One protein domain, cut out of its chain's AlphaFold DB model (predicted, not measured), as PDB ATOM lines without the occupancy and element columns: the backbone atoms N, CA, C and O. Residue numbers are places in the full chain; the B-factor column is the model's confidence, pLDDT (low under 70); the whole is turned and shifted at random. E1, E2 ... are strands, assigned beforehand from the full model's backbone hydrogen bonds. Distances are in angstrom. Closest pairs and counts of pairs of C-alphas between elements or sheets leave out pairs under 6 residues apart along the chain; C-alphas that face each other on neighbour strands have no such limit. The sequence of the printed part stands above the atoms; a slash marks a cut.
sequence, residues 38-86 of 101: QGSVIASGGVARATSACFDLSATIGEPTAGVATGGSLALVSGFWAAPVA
ATOM      1  N   GLN A  38     -34.443  21.544 -12.889       77.62
ATOM      2  CA  GLN A  38     -33.120  20.943 -12.738       77.62
ATOM      3  C   GLN A  38     -32.717  20.295 -14.061       77.62
ATOM      4  O   GLN A  38     -33.240  19.251 -14.442       77.62
ATOM      5  N   GLY A  39     -31.802  20.948 -14.777       75.19
ATOM      6  CA  GLY A  39     -31.174  20.389 -15.969       75.19
ATOM      7  C   GLY A  39     -29.988  19.506 -15.591       75.19
ATOM      8  O   GLY A  39     -29.200  19.862 -14.717       75.19
ATOM      9  N   SER A  40     -29.846  18.371 -16.267       72.69
ATOM     10  CA  SER A  40     -28.653  17.530 -16.201       72.69
ATOM     11  C   SER A  40     -28.012  17.432 -17.582       72.69
ATOM     12  O   SER A  40     -28.683  17.522 -18.609       72.69
ATOM     13  N   VAL A  41     -26.693  17.262 -17.599       71.19
ATOM     14  CA  VAL A  41     -25.924  16.992 -18.815       71.19
ATOM     15  C   VAL A  41     -25.108  15.726 -18.611       71.19
ATOM     16  O   VAL A  41     -24.526  15.517 -17.544       71.19
ATOM     17  N   ILE A  42     -25.025  14.892 -19.644       74.12
ATOM     18  CA  ILE A  42     -23.991  13.861 -19.728       74.12
ATOM     19  C   ILE A  42     -22.711  14.600 -20.141       74.12
ATOM     20  O   ILE A  42     -22.436  14.764 -21.325       74.12
ATOM     21  N   ALA A  43     -21.964  15.113 -19.158       68.00
ATOM     22  CA  ALA A  43     -20.774  15.940 -19.401       68.00
ATOM     23  C   ALA A  43     -19.577  15.146 -19.960       68.00
ATOM     24  O   ALA A  43     -18.577  15.717 -20.387       68.00
ATOM     25  N   SER A  44     -19.659  13.814 -19.926       66.31
ATOM     26  CA  SER A  44     -18.600  12.912 -20.363       66.31
ATOM     27  C   SER A  44     -19.189  11.601 -20.865       66.31
ATOM     28  O   SER A  44     -20.034  11.014 -20.195       66.31
ATOM     29  N   GLY A  45     -18.690  11.104 -21.993       70.12
ATOM     30  CA  GLY A  45     -19.053   9.779 -22.508       70.12
ATOM     31  C   GLY A  45     -17.947   9.107 -23.319       70.12
ATOM     32  O   GLY A  45     -18.187   8.081 -23.940       70.12
ATOM     33  N   GLY A  46     -16.739   9.678 -23.328       70.62
ATOM     34  CA  GLY A  46     -15.671   9.287 -24.245       70.62
ATOM     35  C   GLY A  46     -15.804   9.942 -25.621       70.62
ATOM     36  O   GLY A  46     -16.658  10.804 -25.847       70.62
ATOM     37  N   VAL A  47     -14.915   9.543 -26.530       72.12
ATOM     38  CA  VAL A  47     -14.864  10.027 -27.912       72.12
ATOM     39  C   VAL A  47     -15.351   8.905 -28.825       72.12
ATOM     40  O   VAL A  47     -14.724   7.849 -28.889       72.12
ATOM     41  N   ALA A  48     -16.457   9.128 -29.528       74.06
ATOM     42  CA  ALA A  48     -16.840   8.312 -30.669       74.06
ATOM     43  C   ALA A  48     -15.929   8.672 -31.846       74.06
ATOM     44  O   ALA A  48     -15.726   9.851 -32.142       74.06
ATOM     45  N   ARG A  49     -15.374   7.657 -32.507       75.12
ATOM     46  CA  ARG A  49     -14.524   7.823 -33.685       75.12
ATOM     47  C   ARG A  49     -15.106   7.069 -34.869       75.12
ATOM     48  O   ARG A  49     -15.544   5.932 -34.715       75.12
ATOM     49  N   ALA A  50     -15.068   7.693 -36.036       69.94
ATOM     50  CA  ALA A  50     -15.380   7.064 -37.308       69.94
ATOM     51  C   ALA A  50     -14.240   7.351 -38.284       69.94
ATOM     52  O   ALA A  50     -13.956   8.502 -38.601       69.94
ATOM     53  N   THR A  51     -13.589   6.289 -38.754       76.56
ATOM     54  CA  THR A  51     -12.423   6.376 -39.636       76.56
ATOM     55  C   THR A  51     -12.721   5.769 -41.001       76.56
ATOM     56  O   THR A  51     -13.350   4.716 -41.100       76.56
ATOM     57  N   SER A  52     -12.190   6.388 -42.046       70.25
ATOM     58  CA  SER A  52     -12.064   5.854 -43.402       70.25
ATOM     59  C   SER A  52     -10.658   6.164 -43.928       70.25
ATOM     60  O   SER A  52      -9.883   6.840 -43.256       70.25
ATOM     61  N   ALA A  53     -10.324   5.723 -45.143       69.69
ATOM     62  CA  ALA A  53      -9.044   6.065 -45.781       69.69
ATOM     63  C   ALA A  53      -8.828   7.583 -45.961       69.69
ATOM     64  O   ALA A  53      -7.718   8.031 -46.218       69.69
ATOM     65  N   CYS A  54      -9.904   8.357 -45.850       63.88
ATOM     66  CA  CYS A  54      -9.996   9.748 -46.256       63.88
ATOM     67  C   CYS A  54     -10.385  10.681 -45.099       63.88
ATOM     68  O   CYS A  54     -10.088  11.870 -45.128       63.88
ATOM     69  N   PHE A  55     -11.024  10.145 -44.058       55.06
ATOM     70  CA  PHE A  55     -11.562  10.930 -42.952       55.06
ATOM     71  C   PHE A  55     -11.313  10.228 -41.618       55.06
ATOM     72  O   PHE A  55     -11.579   9.033 -41.501       55.06
ATOM     73  N   ASP A  56     -10.889  10.982 -40.607       72.94
ATOM     74  CA  ASP A  56     -10.991  10.608 -39.192       72.94
ATOM     75  C   ASP A  56     -11.919  11.624 -38.521       72.94
ATOM     76  O   ASP A  56     -11.584  12.800 -38.370       72.94
ATOM     77  N   LEU A  57     -13.127  11.178 -38.190       68.62
ATOM     78  CA  LEU A  57     -14.127  11.968 -37.490       68.62
ATOM     79  C   LEU A  57     -14.109  11.572 -36.023       68.62
ATOM     80  O   LEU A  57     -14.251  10.397 -35.687       68.62
ATOM     81  N   SER A  58     -14.010  12.565 -35.144       73.31
ATOM     82  CA  SER A  58     -14.143  12.360 -33.707       73.31
ATOM     83  C   SER A  58     -15.231  13.266 -33.145       73.31
ATOM     84  O   SER A  58     -15.302  14.445 -33.486       73.31
ATOM     85  N   ALA A  59     -16.096  12.703 -32.306       69.19
ATOM     86  CA  ALA A  59     -17.155  13.420 -31.610       69.19
ATOM     87  C   ALA A  59     -17.183  12.981 -30.147       69.19
ATOM     88  O   ALA A  59     -16.916  11.823 -29.828       69.19
ATOM     89  N   THR A  60     -17.503  13.890 -29.235       70.75
ATOM     90  CA  THR A  60     -17.710  13.536 -27.831       70.75
ATOM     91  C   THR A  60     -19.114  12.967 -27.654       70.75
ATOM     92  O   THR A  60     -20.084  13.523 -28.153       70.75
ATOM     93  N   ILE A  61     -19.236  11.847 -26.935       70.75
ATOM     94  CA  ILE A  61     -20.551  11.262 -26.604       70.75
ATOM     95  C   ILE A  61     -21.285  12.136 -25.566       70.75
ATOM     96  O   ILE A  61     -22.506  12.079 -25.450       70.75
ATOM     97  N   GLY A  62     -20.534  12.951 -24.817       67.56
ATOM     98  CA  GLY A  62     -21.065  13.969 -23.913       67.56
ATOM     99  C   GLY A  62     -20.949  15.383 -24.478       67.56
ATOM    100  O   GLY A  62     -20.077  15.665 -25.302       67.56
ATOM    101  N   GLU A  63     -21.800  16.271 -23.976       68.94
ATOM    102  CA  GLU A  63     -21.770  17.709 -24.257       68.94
ATOM    103  C   GLU A  63     -20.957  18.432 -23.173       68.94
ATOM    104  O   GLU A  63     -21.138  18.129 -21.988       68.94
ATOM    105  N   PRO A  64     -20.096  19.410 -23.515       68.56
ATOM    106  CA  PRO A  64     -19.450  20.248 -22.510       68.56
ATOM    107  C   PRO A  64     -20.500  20.893 -21.600       68.56
ATOM    108  O   PRO A  64     -21.495  21.440 -22.082       68.56
ATOM    109  N   THR A  65     -20.283  20.864 -20.282       73.44
ATOM    110  CA  THR A  65     -21.205  21.502 -19.333       73.44
ATOM    111  C   THR A  65     -21.394  22.971 -19.696       73.44
ATOM    112  O   THR A  65     -20.421  23.715 -19.819       73.44
ATOM    113  N   ALA A  66     -22.648  23.389 -19.870       76.62
ATOM    114  CA  ALA A  66     -22.967  24.780 -20.139       76.62
ATOM    115  C   ALA A  66     -22.643  25.644 -18.914       76.62
ATOM    116  O   ALA A  66     -23.055  25.314 -17.800       76.62
ATOM    117  N   GLY A  67     -21.923  26.748 -19.108       77.38
ATOM    118  CA  GLY A  67     -21.614  27.662 -18.011       77.38
ATOM    119  C   GLY A  67     -20.389  28.531 -18.244       77.38
ATOM    120  O   GLY A  67     -19.769  28.499 -19.306       77.38
ATOM    121  N   VAL A  68     -20.058  29.319 -17.220       82.31
ATOM    122  CA  VAL A  68     -18.870  30.175 -17.192       82.31
ATOM    123  C   VAL A  68     -17.931  29.673 -16.103       82.31
ATOM    124  O   VAL A  68     -18.296  29.651 -14.928       82.31
ATOM    125  N   ALA A  69     -16.717  29.294 -16.487       81.25
ATOM    126  CA  ALA A  69     -15.616  29.031 -15.569       81.25
ATOM    127  C   ALA A  69     -14.650  30.222 -15.584       81.25
ATOM    128  O   ALA A  69     -14.398  30.806 -16.635       81.25
ATOM    129  N   THR A  70     -14.100  30.597 -14.429       86.69
ATOM    130  CA  THR A  70     -13.144  31.712 -14.319       86.69
ATOM    131  C   THR A  70     -11.869  31.266 -13.613       86.69
ATOM    132  O   THR A  70     -11.908  30.424 -12.716       86.69
ATOM    133  N   GLY A  71     -10.731  31.816 -14.038       84.62
ATOM    134  CA  GLY A  71      -9.418  31.553 -13.457       84.62
ATOM    135  C   GLY A  71      -8.440  32.678 -13.789       84.62
ATOM    136  O   GLY A  71      -8.067  32.867 -14.945       84.62
ATOM    137  N   GLY A  72      -8.024  33.447 -12.779       90.50
ATOM    138  CA  GLY A  72      -7.191  34.635 -12.988       90.50
ATOM    139  C   GLY A  72      -7.894  35.672 -13.872       90.50
ATOM    140  O   GLY A  72      -9.032  36.045 -13.603       90.50
ATOM    141  N   SER A  73      -7.225  36.123 -14.936       89.19
ATOM    142  CA  SER A  73      -7.791  37.040 -15.939       89.19
ATOM    143  C   SER A  73      -8.552  36.333 -17.067       89.19
ATOM    144  O   SER A  73      -8.907  36.973 -18.055       89.19
ATOM    145  N   LEU A  74      -8.746  35.015 -16.971       82.75
ATOM    146  CA  LEU A  74      -9.360  34.202 -18.015       82.75
ATOM    147  C   LEU A  74     -10.771  33.778 -17.599       82.75
ATOM    148  O   LEU A  74     -11.007  33.360 -16.463       82.75
ATOM    149  N   ALA A  75     -11.696  33.849 -18.551       82.44
ATOM    150  CA  ALA A  75     -13.037  33.298 -18.442       82.44
ATOM    151  C   ALA A  75     -13.284  32.362 -19.628       82.44
ATOM    152  O   ALA A  75     -13.005  32.717 -20.773       82.44
ATOM    153  N   LEU A  76     -13.799  31.171 -19.344       78.06
ATOM    154  CA  LEU A  76     -14.194  30.177 -20.331       78.06
ATOM    155  C   LEU A  76     -15.717  30.059 -20.307       78.06
ATOM    156  O   LEU A  76     -16.291  29.756 -19.262       78.06
ATOM    157  N   VAL A  77     -16.362  30.277 -21.449       80.62
ATOM    158  CA  VAL A  77     -17.788  29.985 -21.634       80.62
ATOM    159  C   VAL A  77     -17.892  28.682 -22.418       80.62
ATOM    160  O   VAL A  77     -17.373  28.599 -23.530       80.62
ATOM    161  N   SER A  78     -18.522  27.662 -21.840       76.12
ATOM    162  CA  SER A  78     -18.666  26.329 -22.440       76.12
ATOM    163  C   SER A  78     -20.131  25.960 -22.686       76.12
ATOM    164  O   SER A  78     -21.041  26.584 -22.138       76.12
ATOM    165  N   GLY A  79     -20.349  24.936 -23.519       73.31
ATOM    166  CA  GLY A  79     -21.660  24.403 -23.905       73.31
ATOM    167  C   GLY A  79     -22.155  24.891 -25.271       73.31
ATOM    168  O   GLY A  79     -21.561  25.776 -25.883       73.31
ATOM    169  N   PHE A  80     -23.271  24.322 -25.735       67.19
ATOM    170  CA  PHE A  80     -23.885  24.624 -27.041       67.19
ATOM    171  C   PHE A  80     -24.213  26.116 -27.249       67.19
ATOM    172  O   PHE A  80     -24.191  26.615 -28.368       67.19
ATOM    173  N   TRP A  81     -24.476  26.844 -26.160       63.69
ATOM    174  CA  TRP A  81     -24.797  28.275 -26.159       63.69
ATOM    175  C   TRP A  81     -23.603  29.169 -25.802       63.69
ATOM    176  O   TRP A  81     -23.798  30.295 -25.339       63.69
ATOM    177  N   ALA A  82     -22.367  28.680 -25.955       66.00
ATOM    178  CA  ALA A  82     -21.190  29.504 -25.718       66.00
ATOM    179  C   ALA A  82     -21.244  30.778 -26.577       66.00
ATOM    180  O   ALA A  82     -21.601  30.740 -27.757       66.00
ATOM    181  N   ALA A  83     -20.928  31.923 -25.965       66.50
ATOM    182  CA  ALA A  83     -20.987  33.209 -26.645       66.50
ATOM    183  C   ALA A  83     -20.085  33.195 -27.895       66.50
ATOM    184  O   ALA A  83     -18.982  32.642 -27.837       66.50
ATOM    185  N   PRO A  84     -20.510  33.819 -29.011       59.16
ATOM    186  CA  PRO A  84     -19.676  33.940 -30.198       59.16
ATOM    187  C   PRO A  84     -18.328  34.565 -29.834       59.16
ATOM    188  O   PRO A  84     -18.264  35.683 -29.320       59.16
ATOM    189  N   VAL A  85     -17.240  33.844 -30.089       63.25
ATOM    190  CA  VAL A  85     -15.891  34.368 -29.870       63.25
ATOM    191  C   VAL A  85     -15.591  35.374 -30.984       63.25
ATOM    192  O   VAL A  85     -15.786  35.065 -32.156       63.25
ATOM    193  N   ALA A  86     -15.114  36.574 -30.634       62.69
ATOM    194  CA  ALA A  86     -14.851  37.657 -31.595       62.69
ATOM    195  C   ALA A  86     -13.791  37.298 -32.657       62.69
ATOM    196  O   ALA A  86     -13.782  37.855 -33.752       62.69
TER     197      ALA A  86
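This is residues 38 to 86 of the 101 residues of an uncharacterized protein of Dokdonella fugitiva (UniProt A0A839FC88). Two separate two-stranded hairpins, E1 with E2 and E3 with E4, spread like the arms of an open V, joined by the chain at residues 61 to 66. Their turns point away from each other, and residues 51 to 56 and 70 to 75 stick out at the two tips. The printed part has 49 residues, with no named helix and four strands in the order E1, E2, E3, E4; each pair is an antiparallel sheet of its own. The class is all strand, though only 20 of the 49 residues are in named elements. The whole is only just extended, close to loose, with a radius of gyration of the C-alphas of 14.5 A and spans of 43 by 31 by 19 A.

Look first at E3, residues 67 to 71, and E4, residues 74 to 78, a hairpin whose antiparallel directions differ by 160 degrees. There N 69 and O 76 are within hydrogen-bond range at 2.8 A, and N 78 and O 67 at 2.9 A. Then find the other hairpin, E1, residues 47 to 51, and E2, residues 56 to 60, antiparallel at 163 degrees. N 48 and O 59 are within range at 2.8 A, as are N 57 and O 50 at 2.8 A. E1 and E2 are both apart from E3 and E4.

Find C-alpha 47 at (-14.864, 10.027, -27.912); from there E1 runs 12.5 A to Thr 51. E2 covers 13.5 A and E3 13.6 A. E4 runs 13.0 A from Leu 74 to C-alpha 78 at (-18.666, 26.329, -22.440).

The two C-alphas farthest apart, those of Ala 53 and Gly 72, are 43.5 A from each other. The printed part has no cut, and no link is long. Mean pLDDT of the printed part is 72.8; look for values under 70 at residues 80 to 86 and 62 to 64, among others.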